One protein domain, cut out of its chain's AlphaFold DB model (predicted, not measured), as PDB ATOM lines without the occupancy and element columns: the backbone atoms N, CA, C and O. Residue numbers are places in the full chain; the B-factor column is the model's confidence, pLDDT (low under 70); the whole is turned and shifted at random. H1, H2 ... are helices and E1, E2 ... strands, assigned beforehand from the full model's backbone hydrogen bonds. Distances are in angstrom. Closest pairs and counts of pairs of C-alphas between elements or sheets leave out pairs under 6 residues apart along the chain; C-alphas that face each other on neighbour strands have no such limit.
ATOM      1  N   GLU A   4      33.965 -21.805 -48.166       91.75
ATOM      2  CA  GLU A   4      33.754 -23.248 -48.326       91.75
ATOM      3  C   GLU A   4      35.091 -23.951 -48.587       91.75
ATOM      4  O   GLU A   4      35.485 -24.840 -47.838       91.75
ATOM      5  N   HIS A   5      35.855 -23.436 -49.547       93.50
ATOM      6  CA  HIS A   5      37.187 -23.939 -49.880       93.50
ATOM      7  C   HIS A   5      38.186 -23.813 -48.711       93.50
ATOM      8  O   HIS A   5      38.926 -24.749 -48.409       93.50
ATOM      9  N   ALA A   6      38.169 -22.691 -47.989       92.19
ATOM     10  CA  ALA A   6      38.997 -22.490 -46.800       92.19
ATOM     11  C   ALA A   6      38.611 -23.447 -45.654       92.19
ATOM     12  O   ALA A   6      39.476 -23.957 -44.942       92.19
ATOM     13  N   THR A   7      37.315 -23.736 -45.494       94.75
ATOM     14  CA  THR A   7      36.815 -24.715 -44.516       94.75
ATOM     15  C   THR A   7      37.342 -26.118 -44.820       94.75
ATOM     16  O   THR A   7      37.759 -26.829 -43.902       94.75
ATOM     17  N   GLU A   8      37.356 -26.511 -46.095       95.06
ATOM     18  CA  GLU A   8      37.928 -27.785 -46.545       95.06
ATOM     19  C   GLU A   8      39.433 -27.852 -46.271       95.06
ATOM     20  O   GLU A   8      39.907 -28.834 -45.708       95.06
ATOM     21  N   GLN A   9      40.183 -26.781 -46.538       93.44
ATOM     22  CA  GLN A   9      41.622 -26.739 -46.252       93.44
ATOM     23  C   GLN A   9      41.946 -26.867 -44.762       93.44
ATOM     24  O   GLN A   9      42.885 -27.575 -44.395       93.44
ATOM     25  N   VAL A  10      41.167 -26.215 -43.891       93.69
ATOM     26  CA  VAL A  10      41.307 -26.371 -42.435       93.69
ATOM     27  C   VAL A  10      41.053 -27.822 -42.028       93.69
ATOM     28  O   VAL A  10      41.821 -28.384 -41.243       93.69
ATOM     29  N   ARG A  11      40.006 -28.452 -42.577       95.31
ATOM     30  CA  ARG A  11      39.697 -29.866 -42.327       95.31
ATOM     31  C   ARG A  11      40.842 -30.773 -42.770       95.31
ATOM     32  O   ARG A  11      41.296 -31.586 -41.967       95.31
ATOM     33  N   ASP A  12      41.319 -30.608 -43.995       94.94
ATOM     34  CA  ASP A  12      42.396 -31.415 -44.568       94.94
ATOM     35  C   ASP A  12      43.685 -31.282 -43.761       94.94
ATOM     36  O   ASP A  12      44.346 -32.282 -43.472       94.94
ATOM     37  N   ALA A  13      44.034 -30.060 -43.353       94.00
ATOM     38  CA  ALA A  13      45.192 -29.817 -42.508       94.00
ATOM     39  C   ALA A  13      45.071 -30.582 -41.184       94.00
ATOM     40  O   ALA A  13      45.976 -31.335 -40.845       94.00
ATOM     41  N   LEU A  14      43.944 -30.482 -40.473       93.50
ATOM     42  CA  LEU A  14      43.723 -31.211 -39.216       93.50
ATOM     43  C   LEU A  14      43.783 -32.736 -39.403       93.50
ATOM     44  O   LEU A  14      44.451 -33.437 -38.634       93.50
ATOM     45  N   GLN A  15      43.140 -33.245 -40.455       93.50
ATOM     46  CA  GLN A  15      43.067 -34.676 -40.737       93.50
ATOM     47  C   GLN A  15      44.427 -35.280 -41.104       93.50
ATOM     48  O   GLN A  15      44.709 -36.409 -40.698       93.50
ATOM     49  N   ARG A  16      45.321 -34.533 -41.769       93.00
ATOM     50  CA  ARG A  16      46.712 -34.971 -42.021       93.00
ATOM     51  C   ARG A  16      47.474 -35.281 -40.735       93.00
ATOM     52  O   ARG A  16      48.311 -36.180 -40.718       93.00
ATOM     53  N   PHE A  17      47.149 -34.589 -39.648       91.38
ATOM     54  CA  PHE A  17      47.711 -34.850 -38.325       91.38
ATOM     55  C   PHE A  17      46.846 -35.810 -37.496       91.38
ATOM     56  O   PHE A  17      47.077 -35.965 -36.302       91.38
ATOM     57  N   GLY A  18      45.887 -36.515 -38.103       92.50
ATOM     58  CA  GLY A  18      45.037 -37.511 -37.444       92.50
ATOM     59  C   GLY A  18      43.996 -36.925 -36.490       92.50
ATOM     60  O   GLY A  18      43.537 -37.636 -35.599       92.50
ATOM     61  N   MET A  19      43.653 -35.645 -36.638       92.81
ATOM     62  CA  MET A  19      42.580 -34.994 -35.889       92.81
ATOM     63  C   MET A  19      41.355 -34.866 -36.783       92.81
ATOM     64  O   MET A  19      41.452 -34.319 -37.880       92.81
ATOM     65  N   ASN A  20      40.200 -35.338 -36.318       93.06
ATOM     66  CA  ASN A  20      38.972 -35.232 -37.087       93.06
ATOM     67  C   ASN A  20      38.027 -34.187 -36.472       93.06
ATOM     68  O   ASN A  20      37.535 -34.374 -35.355       93.06
ATOM     69  N   PRO A  21      37.773 -33.068 -37.168       93.12
ATOM     70  CA  PRO A  21      36.841 -32.064 -36.684       93.12
ATOM     71  C   PRO A  21      35.388 -32.507 -36.893       93.12
ATOM     72  O   PRO A  21      34.956 -32.740 -38.028       93.12
ATOM     73  N   ASP A  22      34.623 -32.546 -35.802       92.62
ATOM     74  CA  ASP A  22      33.167 -32.744 -35.829       92.62
ATOM     75  C   ASP A  22      32.449 -31.496 -36.353       92.62
ATOM     76  O   ASP A  22      31.408 -31.583 -37.000       92.62
ATOM     77  N   GLU A  23      32.986 -30.317 -36.041       93.50
ATOM     78  CA  GLU A  23      32.364 -29.033 -36.346       93.50
ATOM     79  C   GLU A  23      33.435 -28.031 -36.774       93.50
ATOM     80  O   GLU A  23      34.458 -27.878 -36.103       93.50
ATOM     81  N   ILE A  24      33.184 -27.343 -37.889       94.88
ATOM     82  CA  ILE A  24      33.964 -26.194 -38.345       94.88
ATOM     83  C   ILE A  24      32.969 -25.082 -38.664       94.88
ATOM     84  O   ILE A  24      32.083 -25.259 -39.499       94.88
ATOM     85  N   ARG A  25      33.096 -23.943 -37.984       95.06
ATOM     86  CA  ARG A  25      32.225 -22.778 -38.168       95.06
ATOM     87  C   ARG A  25      33.039 -21.538 -38.447       95.06
ATOM     88  O   ARG A  25      33.844 -21.129 -37.618       95.06
ATOM     89  N   TYR A  26      32.769 -20.900 -39.574       94.81
ATOM     90  CA  TYR A  26      33.358 -19.610 -39.894       94.81
ATOM     91  C   TYR A  26      32.563 -18.467 -39.249       94.81
ATOM     92  O   TYR A  26      31.334 -18.426 -39.317       94.81
ATOM     93  N   ALA A  27      33.268 -17.536 -38.614       93.12
ATOM     94  CA  ALA A  27      32.723 -16.305 -38.065       93.12
ATOM     95  C   ALA A  27      33.285 -15.106 -38.821       93.12
ATOM     96  O   ALA A  27      34.369 -14.601 -38.526       93.12
ATOM     97  N   GLU A  28      32.486 -14.626 -39.768       89.44
ATOM     98  CA  GLU A  28      32.839 -13.540 -40.680       89.44
ATOM     99  C   GLU A  28      33.247 -12.252 -39.954       89.44
ATOM    100  O   GLU A  28      34.246 -11.637 -40.309       89.44
ATOM    101  N   SER A  29      32.555 -11.892 -38.868       91.31
ATOM    102  CA  SER A  29      32.836 -10.669 -38.099       91.31
ATOM    103  C   SER A  29      34.224 -10.624 -37.457       91.31
ATOM    104  O   SER A  29      34.677  -9.550 -37.064       91.31
ATOM    105  N   ARG A  30      34.888 -11.777 -37.316       87.50
ATOM    106  CA  ARG A  30      36.236 -11.895 -36.745       87.50
ATOM    107  C   ARG A  30      37.252 -12.477 -37.723       87.50
ATOM    108  O   ARG A  30      38.426 -12.514 -37.380       87.50
ATOM    109  N   ASN A  31      36.815 -12.917 -38.905       90.56
ATOM    110  CA  ASN A  31      37.625 -13.678 -39.854       90.56
ATOM    111  C   ASN A  31      38.303 -14.908 -39.204       90.56
ATOM    112  O   ASN A  31      39.509 -15.105 -39.330       90.56
ATOM    113  N   LEU A  32      37.526 -15.705 -38.456       93.19
ATOM    114  CA  LEU A  32      38.010 -16.875 -37.709       93.19
ATOM    115  C   LEU A  32      37.164 -18.117 -37.974       93.19
ATOM    116  O   LEU A  32      35.944 -18.039 -38.096       93.19
ATOM    117  N   PHE A  33      37.810 -19.273 -37.942       94.19
ATOM    118  CA  PHE A  33      37.190 -20.587 -37.890       94.19
ATOM    119  C   PHE A  33      37.199 -21.096 -36.449       94.19
ATOM    120  O   PHE A  33      38.240 -21.156 -35.798       94.19
ATOM    121  N   TYR A  34      36.035 -21.496 -35.955       94.06
ATOM    122  CA  TYR A  34      35.887 -22.249 -34.719       94.06
ATOM    123  C   TYR A  34      35.815 -23.725 -35.059       94.06
ATOM    124  O   TYR A  34      34.924 -24.151 -35.796       94.06
ATOM    125  N   VAL A  35      36.741 -24.495 -34.511       94.19
ATOM    126  CA  VAL A  35      36.858 -25.925 -34.773       94.19
ATOM    127  C   VAL A  35      36.656 -26.701 -33.484       94.19
ATOM    128  O   VAL A  35      37.269 -26.363 -32.476       94.19
ATOM    129  N   ARG A  36      35.840 -27.756 -33.523       93.06
ATOM    130  CA  ARG A  36      35.704 -28.746 -32.446       93.06
ATOM    131  C   ARG A  36      36.184 -30.104 -32.941       93.06
ATOM    132  O   ARG A  36      35.667 -30.603 -33.942       93.06
ATOM    133  N   ILE A  37      37.143 -30.708 -32.243       92.44
ATOM    134  CA  ILE A  37      37.635 -32.057 -32.558       92.44
ATOM    135  C   ILE A  37      36.759 -33.102 -31.873       92.44
ATOM    136  O   ILE A  37      36.484 -33.009 -30.677       92.44
ATOM    137  N   GLY A  38      36.303 -34.074 -32.658       86.62
ATOM    138  CA  GLY A  38      35.465 -35.172 -32.200       86.62
ATOM    139  C   GLY A  38      36.240 -36.430 -31.857       86.62
ATOM    140  O   GLY A  38      37.410 -36.580 -32.211       86.62
ATOM    141  N   VAL A  39      35.556 -37.376 -31.216       85.88
ATOM    142  CA  VAL A  39      36.086 -38.730 -30.984       85.88
ATOM    143  C   VAL A  39      36.063 -39.584 -32.255       85.88
ATOM    144  O   VAL A  39      36.910 -40.448 -32.449       85.88
ATOM    145  N   ASN A  40      35.127 -39.332 -33.168       84.88
ATOM    146  CA  ASN A  40      34.934 -40.180 -34.337       84.88
ATOM    147  C   ASN A  40      36.023 -39.926 -35.379       84.88
ATOM    148  O   ASN A  40      36.156 -38.810 -35.871       84.88
ATOM    149  N   GLY A  41      36.787 -40.953 -35.752       81.50
ATOM    150  CA  GLY A  41      37.827 -40.848 -36.784       81.50
ATOM    151  C   GLY A  41      39.078 -40.060 -36.371       81.50
ATOM    152  O   GLY A  41      40.010 -39.953 -37.164       81.50
ATOM    153  N   THR A  42      39.126 -39.531 -35.146       91.62
ATOM    154  CA  THR A  42      40.356 -38.997 -34.552       91.62
ATOM    155  C   THR A  42      41.261 -40.160 -34.148       91.62
ATOM    156  O   THR A  42      40.795 -41.202 -33.693       91.62
ATOM    157  N   ALA A  43      42.570 -40.012 -34.346       92.50
ATOM    158  CA  ALA A  43      43.527 -41.068 -34.044       92.50
ATOM    159  C   ALA A  43      43.587 -41.365 -32.536       92.50
ATOM    160  O   ALA A  43      43.673 -40.445 -31.723       92.50
ATOM    161  N   GLU A  44      43.668 -42.651 -32.183       89.31
ATOM    162  CA  GLU A  44      43.617 -43.128 -30.791       89.31
ATOM    163  C   GLU A  44      44.672 -42.512 -29.870       89.31
ATOM    164  O   GLU A  44      44.440 -42.302 -28.682       89.31
ATOM    165  N   ARG A  45      45.823 -42.120 -30.431       90.19
ATOM    166  CA  ARG A  45      46.885 -41.413 -29.702       90.19
ATOM    167  C   ARG A  45      46.417 -40.114 -29.034       90.19
ATOM    168  O   ARG A  45      47.097 -39.646 -28.124       90.19
ATOM    169  N   TYR A  46      45.301 -39.532 -29.473       90.12
ATOM    170  CA  TYR A  46      44.717 -38.315 -28.909       90.12
ATOM    171  C   TYR A  46      43.625 -38.576 -27.879       90.12
ATOM    172  O   TYR A  46      43.046 -37.611 -27.393       90.12
ATOM    173  N   PHE A  47      43.337 -39.829 -27.534       87.31
ATOM    174  CA  PHE A  47      42.361 -40.144 -26.500       87.31
ATOM    175  C   PHE A  47      43.020 -40.370 -25.141       87.31
ATOM    176  O   PHE A  47      44.172 -40.810 -25.035       87.31
ATOM    177  N   ALA A  48      42.257 -40.048 -24.105       84.31
ATOM    178  CA  ALA A  48      42.465 -40.510 -22.749       84.31
ATOM    179  C   ALA A  48      41.354 -41.509 -22.414       84.31
ATOM    180  O   ALA A  48      40.172 -41.246 -22.660       84.31
ATOM    181  N   ASP A  49      41.749 -42.645 -21.847       74.81
ATOM    182  CA  ASP A  49      40.813 -43.614 -21.295       74.81
ATOM    183  C   ASP A  49      40.246 -43.051 -19.994       74.81
ATOM    184  O   ASP A  49      40.985 -42.785 -19.042       74.81
ATOM    185  N   VAL A  50      38.930 -42.862 -19.946       67.69
ATOM    186  CA  VAL A  50      38.230 -42.515 -18.712       67.69
ATOM    187  C   VAL A  50      37.491 -43.763 -18.259       67.69
ATOM    188  O   VAL A  50      36.506 -44.185 -18.863       67.69
ATOM    189  N   GLY A  51      38.011 -44.382 -17.203       59.66
ATOM    190  CA  GLY A  51      37.309 -45.409 -16.444       59.66
ATOM    191  C   GLY A  51      36.872 -44.849 -15.094       59.66
ATOM    192  O   GLY A  51      37.611 -44.080 -14.475       59.66
ATOM    193  N   GLU A  52      35.701 -45.253 -14.605       51.28
ATOM    194  CA  GLU A  52      35.417 -45.131 -13.176       51.28
ATOM    195  C   GLU A  52      36.326 -46.104 -12.417       51.28
ATOM    196  O   GLU A  52      36.282 -47.319 -12.624       51.28
ATOM    197  N   LEU A  53      37.160 -45.581 -11.518       49.59
ATOM    198  CA  LEU A  53      37.880 -46.400 -10.545       49.59
ATOM    199  C   LEU A  53      36.856 -47.140  -9.666       49.59
ATOM    200  O   LEU A  53      36.361 -46.586  -8.689       49.59
ATOM    201  N   GLY A  54      36.552 -48.396 -10.013       53.97
ATOM    202  CA  GLY A  54      35.721 -49.304  -9.212       53.97
ATOM    203  C   GLY A  54      34.359 -49.697  -9.798       53.97
ATOM    204  O   GLY A  54      33.650 -50.461  -9.146       53.97
ATOM    205  N   GLY A  55      33.992 -49.237 -10.998       51.50
ATOM    206  CA  GLY A  55      32.738 -49.603 -11.670       51.50
ATOM    207  C   GLY A  55      32.945 -50.639 -12.778       51.50
ATOM    208  O   GLY A  55      33.956 -50.617 -13.472       51.50
ATOM    209  N   SER A  56      31.992 -51.555 -12.968       53.59
ATOM    210  CA  SER A  56      31.983 -52.531 -14.079       53.59
ATOM    211  C   SER A  56      31.588 -51.917 -15.435       53.59
ATOM    212  O   SER A  56      31.206 -52.649 -16.347       53.59
ATOM    213  N   ASP A  57      31.642 -50.590 -15.556       52.03
ATOM    214  CA  ASP A  57      31.201 -49.858 -16.738       52.03
ATOM    215  C   ASP A  57      32.288 -49.783 -17.815       52.03
ATOM    216  O   ASP A  57      33.492 -49.832 -17.551       52.03
ATOM    217  N   ALA A  58      31.840 -49.699 -19.068       57.78
ATOM    218  CA  ALA A  58      32.712 -49.643 -20.229       57.78
ATOM    219  C   ALA A  58      33.613 -48.397 -20.183       57.78
ATOM    220  O   ALA A  58      33.136 -47.276 -19.994       57.78
ATOM    221  N   VAL A  59      34.916 -48.594 -20.406       59.41
ATOM    222  CA  VAL A  59      35.888 -47.505 -20.579       59.41
ATOM    223  C   VAL A  59      35.405 -46.592 -21.710       59.41
ATOM    224  O   VAL A  59      35.233 -47.046 -22.841       59.41
ATOM    225  N   SER A  60      35.167 -45.314 -21.405       66.56
ATOM    226  CA  SER A  60      34.783 -44.314 -22.406       66.56
ATOM    227  C   SER A  60      36.016 -43.529 -22.842       66.56
ATOM    228  O   SER A  60      36.733 -42.972 -22.010       66.56
ATOM    229  N   ALA A  61      36.266 -43.476 -24.150       71.00
ATOM    230  CA  ALA A  61      37.345 -42.674 -24.714       71.00
ATOM    231  C   ALA A  61      36.889 -41.218 -24.875       71.00
ATOM    232  O   ALA A  61      35.876 -40.937 -25.520       71.00
ATOM    233  N   VAL A  62      37.661 -40.286 -24.319       84.44
ATOM    234  CA  VAL A  62      37.494 -38.847 -24.562       84.44
ATOM    235  C   VAL A  62      38.760 -38.280 -25.175       84.44
ATOM    236  O   VAL A  62      39.860 -38.787 -24.968       84.44
ATOM    237  N   VAL A  63      38.612 -37.207 -25.938       87.00
ATOM    238  CA  VAL A  63      39.745 -36.478 -26.503       87.00
ATOM    239  C   VAL A  63      40.578 -35.854 -25.379       87.00
ATOM    240  O   VAL A  63      40.056 -35.072 -24.592       87.00
ATOM    241  N   ASP A  64      41.874 -36.167 -25.339       88.00
ATOM    242  CA  ASP A  64      42.867 -35.576 -24.442       88.00
ATOM    243  C   ASP A  64      43.254 -34.175 -24.957       88.00
ATOM    244  O   ASP A  64      43.985 -34.051 -25.955       88.00
ATOM    245  N   PRO A  65      42.815 -33.089 -24.287       85.38
ATOM    246  CA  PRO A  65      43.079 -31.733 -24.752       85.38
ATOM    247  C   PRO A  65      44.574 -31.390 -24.745       85.38
ATOM    248  O   PRO A  65      45.018 -30.579 -25.555       85.38
ATOM    249  N   THR A  66      45.364 -32.021 -23.872       87.19
ATOM    250  CA  THR A  66      46.805 -31.767 -23.730       87.19
ATOM    251  C   THR A  66      47.570 -32.298 -24.937       87.19
ATOM    252  O   THR A  66      48.429 -31.611 -25.508       87.19
ATOM    253  N   ARG A  67      47.234 -33.518 -25.373       88.62
ATOM    254  CA  ARG A  67      47.835 -34.132 -26.565       88.62
ATOM    255  C   ARG A  67      47.418 -33.397 -27.829       88.62
ATOM    256  O   ARG A  67      48.270 -33.132 -28.680       88.62
ATOM    257  N   LEU A  68      46.147 -33.005 -27.926       88.81
ATOM    258  CA  LEU A  68      45.682 -32.182 -29.037       88.81
ATOM    259  C   LEU A  68      46.382 -30.833 -29.095       88.81
ATOM    260  O   LEU A  68      46.808 -30.426 -30.168       88.81
ATOM    261  N   GLN A  69      46.535 -30.144 -27.965       88.12
ATOM    262  CA  GLN A  69      47.179 -28.833 -27.948       88.12
ATOM    263  C   GLN A  69      48.630 -28.914 -28.433       88.12
ATOM    264  O   GLN A  69      49.094 -28.029 -29.150       88.12
ATOM    265  N   SER A  70      49.334 -29.996 -28.094       87.50
ATOM    266  CA  SER A  70      50.683 -30.259 -28.607       87.50
ATOM    267  C   SER A  70      50.695 -30.508 -30.119       87.50
ATOM    268  O   SER A  70      51.581 -30.010 -30.809       87.50
ATOM    269  N   ALA A  71      49.711 -31.239 -30.649       88.00
ATOM    270  CA  ALA A  71      49.605 -31.530 -32.080       88.00
ATOM    271  C   ALA A  71      49.167 -30.313 -32.908       88.00
ATOM    272  O   ALA A  71      49.724 -30.056 -33.967       88.00
ATOM    273  N   VAL A  72      48.224 -29.516 -32.404       88.00
ATOM    274  CA  VAL A  72      47.732 -28.297 -33.064       88.00
ATOM    275  C   VAL A  72      48.837 -27.257 -33.253       88.00
ATOM    276  O   VAL A  72      48.857 -26.574 -34.272       88.00
ATOM    277  N   ARG A  73      49.819 -27.192 -32.346       85.94
ATOM    278  CA  ARG A  73      51.015 -26.350 -32.535       85.94
ATOM    279  C   ARG A  73      51.871 -26.754 -33.739       85.94
ATOM    280  O   ARG A  73      52.656 -25.940 -34.198       85.94
ATOM    281  N   GLN A  74      51.752 -27.989 -34.223       88.69
ATOM    282  CA  GLN A  74      52.432 -28.437 -35.443       88.69
ATOM    283  C   GLN A  74      51.660 -28.053 -36.711       88.69
ATOM    284  O   GLN A  74      52.240 -28.061 -37.791       88.69
ATOM    285  N   ILE A  75      50.365 -27.739 -36.586       91.00
ATOM    286  CA  ILE A  75      49.534 -27.262 -37.698       91.00
ATOM    287  C   ILE A  75      49.730 -25.760 -37.904       91.00
ATOM    288  O   ILE A  75      49.690 -25.296 -39.043       91.00
ATOM    289  N   ASP A  76      49.942 -25.010 -36.821       92.62
ATOM    290  CA  ASP A  76      50.242 -23.580 -36.888       92.62
ATOM    291  C   ASP A  76      51.422 -23.313 -37.839       92.62
ATOM    292  O   ASP A  76      52.499 -23.895 -37.712       92.62
ATOM    293  N   GLY A  77      51.196 -22.457 -38.831       92.62
ATOM    294  CA  GLY A  77      52.146 -22.150 -39.893       92.62
ATOM    295  C   GLY A  77      52.067 -23.039 -41.141       92.62
ATOM    296  O   GLY A  77      52.838 -22.811 -42.073       92.62
ATOM    297  N   THR A  78      51.157 -24.017 -41.203       93.94
ATOM    298  CA  THR A  78      50.973 -24.864 -42.398       93.94
ATOM    299  C   THR A  78      50.486 -24.033 -43.585       93.94
ATOM    300  O   THR A  78      49.508 -23.293 -43.476       93.94
ATOM    301  N   GLU A  79      51.149 -24.182 -44.733       93.44
ATOM    302  CA  GLU A  79      50.752 -23.533 -45.985       93.44
ATOM    303  C   GLU A  79      49.594 -24.281 -46.657       93.44
ATOM    304  O   GLU A  79      49.619 -25.507 -46.816       93.44
ATOM    305  N   VAL A  80      48.579 -23.522 -47.057       91.81
ATOM    306  CA  VAL A  80      47.393 -23.965 -47.789       91.81
ATOM    307  C   VAL A  80      47.115 -23.009 -48.953       91.81
ATOM    308  O   VAL A  80      47.735 -21.955 -49.077       91.81
ATOM    309  N   SER A  81      46.205 -23.373 -49.855       90.06
ATOM    310  CA  SER A  81      45.983 -22.575 -51.067       90.06
ATOM    311  C   SER A  81      45.399 -21.189 -50.777       90.06
ATOM    312  O   SER A  81      45.682 -20.255 -51.523       90.06
ATOM    313  N   ASP A  82      44.597 -21.043 -49.716       88.50
ATOM    314  CA  ASP A  82      44.033 -19.750 -49.305       88.50
ATOM    315  C   ASP A  82      44.968 -18.926 -48.400       88.50
ATOM    316  O   ASP A  82      44.591 -17.820 -48.017       88.50
ATOM    317  N   GLY A  83      46.170 -19.424 -48.076       91.50
ATOM    318  CA  GLY A  83      47.146 -18.713 -47.248       91.50
ATOM    319  C   GLY A  83      47.882 -19.620 -46.264       91.50
ATOM    320  O   GLY A  83      48.150 -20.791 -46.532       91.50
ATOM    321  N   ARG A  84      48.229 -19.089 -45.097       94.88
ATOM    322  CA  ARG A  84      48.864 -19.834 -44.010       94.88
ATOM    323  C   ARG A  84      47.907 -19.992 -42.839       94.88
ATOM    324  O   ARG A  84      47.265 -19.036 -42.412       94.88
ATOM    325  N   ILE A  85      47.821 -21.211 -42.310       94.31
ATOM    326  CA  ILE A  85      47.009 -21.508 -41.130       94.31
ATOM    327  C   ILE A  85      47.683 -20.927 -39.890       94.31
ATOM    328  O   ILE A  85      48.851 -21.206 -39.631       94.31
ATOM    329  N   HIS A  86      46.910 -20.196 -39.096       95.06
ATOM    330  CA  HIS A  86      47.302 -19.662 -37.803       95.06
ATOM    331  C   HIS A  86      46.349 -20.112 -36.703       95.06
ATOM    332  O   HIS A  86      45.131 -20.114 -36.887       95.06
ATOM    333  N   ILE A  87      46.893 -20.498 -35.549       91.56
ATOM    334  CA  ILE A  87      46.091 -20.921 -34.396       91.56
ATOM    335  C   ILE A  87      46.048 -19.798 -33.359       91.56
ATOM    336  O   ILE A  87      47.003 -19.581 -32.616       91.56
ATOM    337  N   ASP A  88      44.902 -19.132 -33.256       87.75
ATOM    338  CA  ASP A  88      44.732 -17.957 -32.392       87.75
ATOM    339  C   ASP A  88      44.385 -18.327 -30.929       87.75
ATOM    340  O   ASP A  88      44.409 -17.475 -30.039       87.75
ATOM    341  N   GLY A  89      44.106 -19.605 -30.634       75.00
ATOM    342  CA  GLY A  89      43.985 -20.115 -29.262       75.00
ATOM    343  C   GLY A  89      43.123 -21.373 -29.109       75.00
ATOM    344  O   GLY A  89      42.412 -21.778 -30.029       75.00
ATOM    345  N   SER A  90      43.163 -21.994 -27.922       71.88
ATOM    346  CA  SER A  90      42.263 -23.098 -27.542       71.88
ATOM    347  C   SER A  90      41.181 -22.595 -26.586       71.88
ATOM    348  O   SER A  90      41.498 -22.119 -25.494       71.88
ATOM    349  N   THR A  91      39.910 -22.707 -26.964       58.22
ATOM    350  CA  THR A  91      38.785 -22.153 -26.194       58.22
ATOM    351  C   THR A  91      38.297 -23.042 -25.049       58.22
ATOM    352  O   THR A  91      37.597 -22.512 -24.190       58.22
ATOM    353  N   ARG A  92      38.669 -24.336 -25.022       67.12
ATOM    354  CA  ARG A  92      38.502 -25.389 -23.974       67.12
ATOM    355  C   ARG A  92      38.444 -26.758 -24.669       67.12
ATOM    356  O   ARG A  92      38.178 -26.777 -25.859       67.12
ATOM    357  N   GLU A  93      38.688 -27.864 -23.959       73.00
ATOM    358  CA  GLU A  93      38.253 -29.242 -24.313       73.00
ATOM    359  C   GLU A  93      38.154 -29.563 -25.823       73.00
ATOM    360  O   GLU A  93      37.087 -29.892 -26.326       73.00
ATOM    361  N   ALA A  94      39.264 -29.454 -26.565       85.50
ATOM    362  CA  ALA A  94      39.326 -29.754 -28.006       85.50
ATOM    363  C   ALA A  94      38.646 -28.751 -28.968       85.50
ATOM    364  O   ALA A  94      38.393 -29.072 -30.133       85.50
ATOM    365  N   HIS A  95      38.402 -27.523 -28.511       90.75
ATOM    366  CA  HIS A  95      37.960 -26.396 -29.326       90.75
ATOM    367  C   HIS A  95      39.107 -25.431 -29.640       90.75
ATOM    368  O   HIS A  95      39.842 -25.007 -28.741       90.75
ATOM    369  N   PHE A  96      39.216 -25.029 -30.905       91.69
ATOM    370  CA  PHE A  96      40.283 -24.172 -31.418       91.69
ATOM    371  C   PHE A  96      39.732 -23.011 -32.240       91.69
ATOM    372  O   PHE A  96      38.706 -23.136 -32.910       91.69
ATOM    373  N   GLN A  97      40.439 -21.885 -32.184       93.38
ATOM    374  CA  GLN A  97      40.253 -20.750 -33.080       93.38
ATOM    375  C   GLN A  97      41.377 -20.755 -34.108       93.38
ATOM    376  O   GLN A  97      42.551 -20.797 -33.741       93.38
ATOM    377  N   ILE A  98      41.005 -20.739 -35.381       93.81
ATOM    378  CA  ILE A  98      41.926 -20.837 -36.508       93.81
ATOM    379  C   ILE A  98      41.688 -19.659 -37.447       93.81
ATOM    380  O   ILE A  98      40.544 -19.301 -37.721       93.81
ATOM    381  N   ARG A  99      42.760 -19.074 -37.964       93.94
ATOM    382  CA  ARG A  99      42.747 -18.011 -38.966       93.94
ATOM    383  C   ARG A  99      43.573 -18.431 -40.173       93.94
ATOM    384  O   ARG A  99      44.475 -19.251 -40.041       93.94
ATOM    385  N   ILE A 100      43.247 -17.885 -41.337       93.00
ATOM    386  CA  ILE A 100      44.051 -18.040 -42.549       93.00
ATOM    387  C   ILE A 100      44.488 -16.638 -42.978       93.00
ATOM    388  O   ILE A 100      43.643 -15.742 -43.060       93.00
ATOM    389  N   GLU A 101      45.794 -16.457 -43.177       91.50
ATOM    390  CA  GLU A 101      46.428 -15.205 -43.628       91.50
ATOM    391  C   GLU A 101      47.118 -15.345 -44.986       91.50
ATOM    392  O   GLU A 101      47.810 -16.369 -45.191       91.50
TER     393      GLU A 101
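Overview. This is residues 4 to 101 of the 101 residues of an uncharacterized protein of Natronorubrum sediminis (UniProt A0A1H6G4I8). A strongly twisted sheet of four strands, E1 E2 E6 E5, has two helices, H1 and H2, over one face and no named helix over the other, making two layers. Beyond one end of this body a slender hairpin, E3 and E4, reaches out and makes much of the length. The printed part has 98 residues, with two named helices and six named strands in the order H1 E1 E2 E3 E4 H2 E5 E6; both sheets are antiparallel and the class is mixed, helices and strands. The whole is only just compact, close to loose, with a radius of gyration of the C-alphas of 14.6 A, and spans 50 by 25 by 20 A.

Arrangement. Begin at the sheet, where E1, residues 21 to 27, and E2, residues 32 to 37, form a hairpin; N 25 and O 34 are 2.9 A apart, within hydrogen-bond range. E2 is also antiparallel to E6, residues 95 to 100, with N 33 and O 98 at 2.7 A. E6 and edge strand E5, residues 83 to 92, form another hairpin, with N 86 and O 99 at 2.8 A. H1, residues 4 to 16, is on this sheet; its closest C-alphas to E1 are those of Arg 11 and Pro 21, 6.7 A apart. H2, residues 65 to 75, is on the same face at a height over the sheet of 8.8 A, and runs along the strands, at 7 degrees to E6 on the local plane. The helices only just touch, with 3 pairs of C-alphas within 8 A, and only at their ends; the closest are Ala 13 and Ile 75, 7.0 A. Farther out, E3, residues 47 to 50, and E4, residues 60 to 63, form a hairpin, with N 48 and O 62 at 2.8 A. E3 is near H2 but apart from E5 and E6. In H1 every O i to N i+4 pair is within hydrogen-bond range; in H2, 5 of 7 are.

Along the chain. Find C-alpha 4 at (33.754, -23.248, -48.326); from there H1 runs 18.6 A to Arg 16. E1 is 16.3 A long, E2 16.0 A, E3 9.1 A and E4 10.1 A. H2 covers 15.1 A from C-alpha 65 at (43.079, -31.733, -24.752). E5 is 25.7 A long, and E6 runs 16.8 A to C-alpha 100 at (44.051, -18.040, -42.549).

Size, cuts and confidence. Look for the two C-alphas farthest apart at Gly 54 and Ser 81, 50.7 A. The printed part has no cut, and no link is long. The mean pLDDT of the printed part is 85.7; residues 50 to 60 and 91 to 92 are under 70.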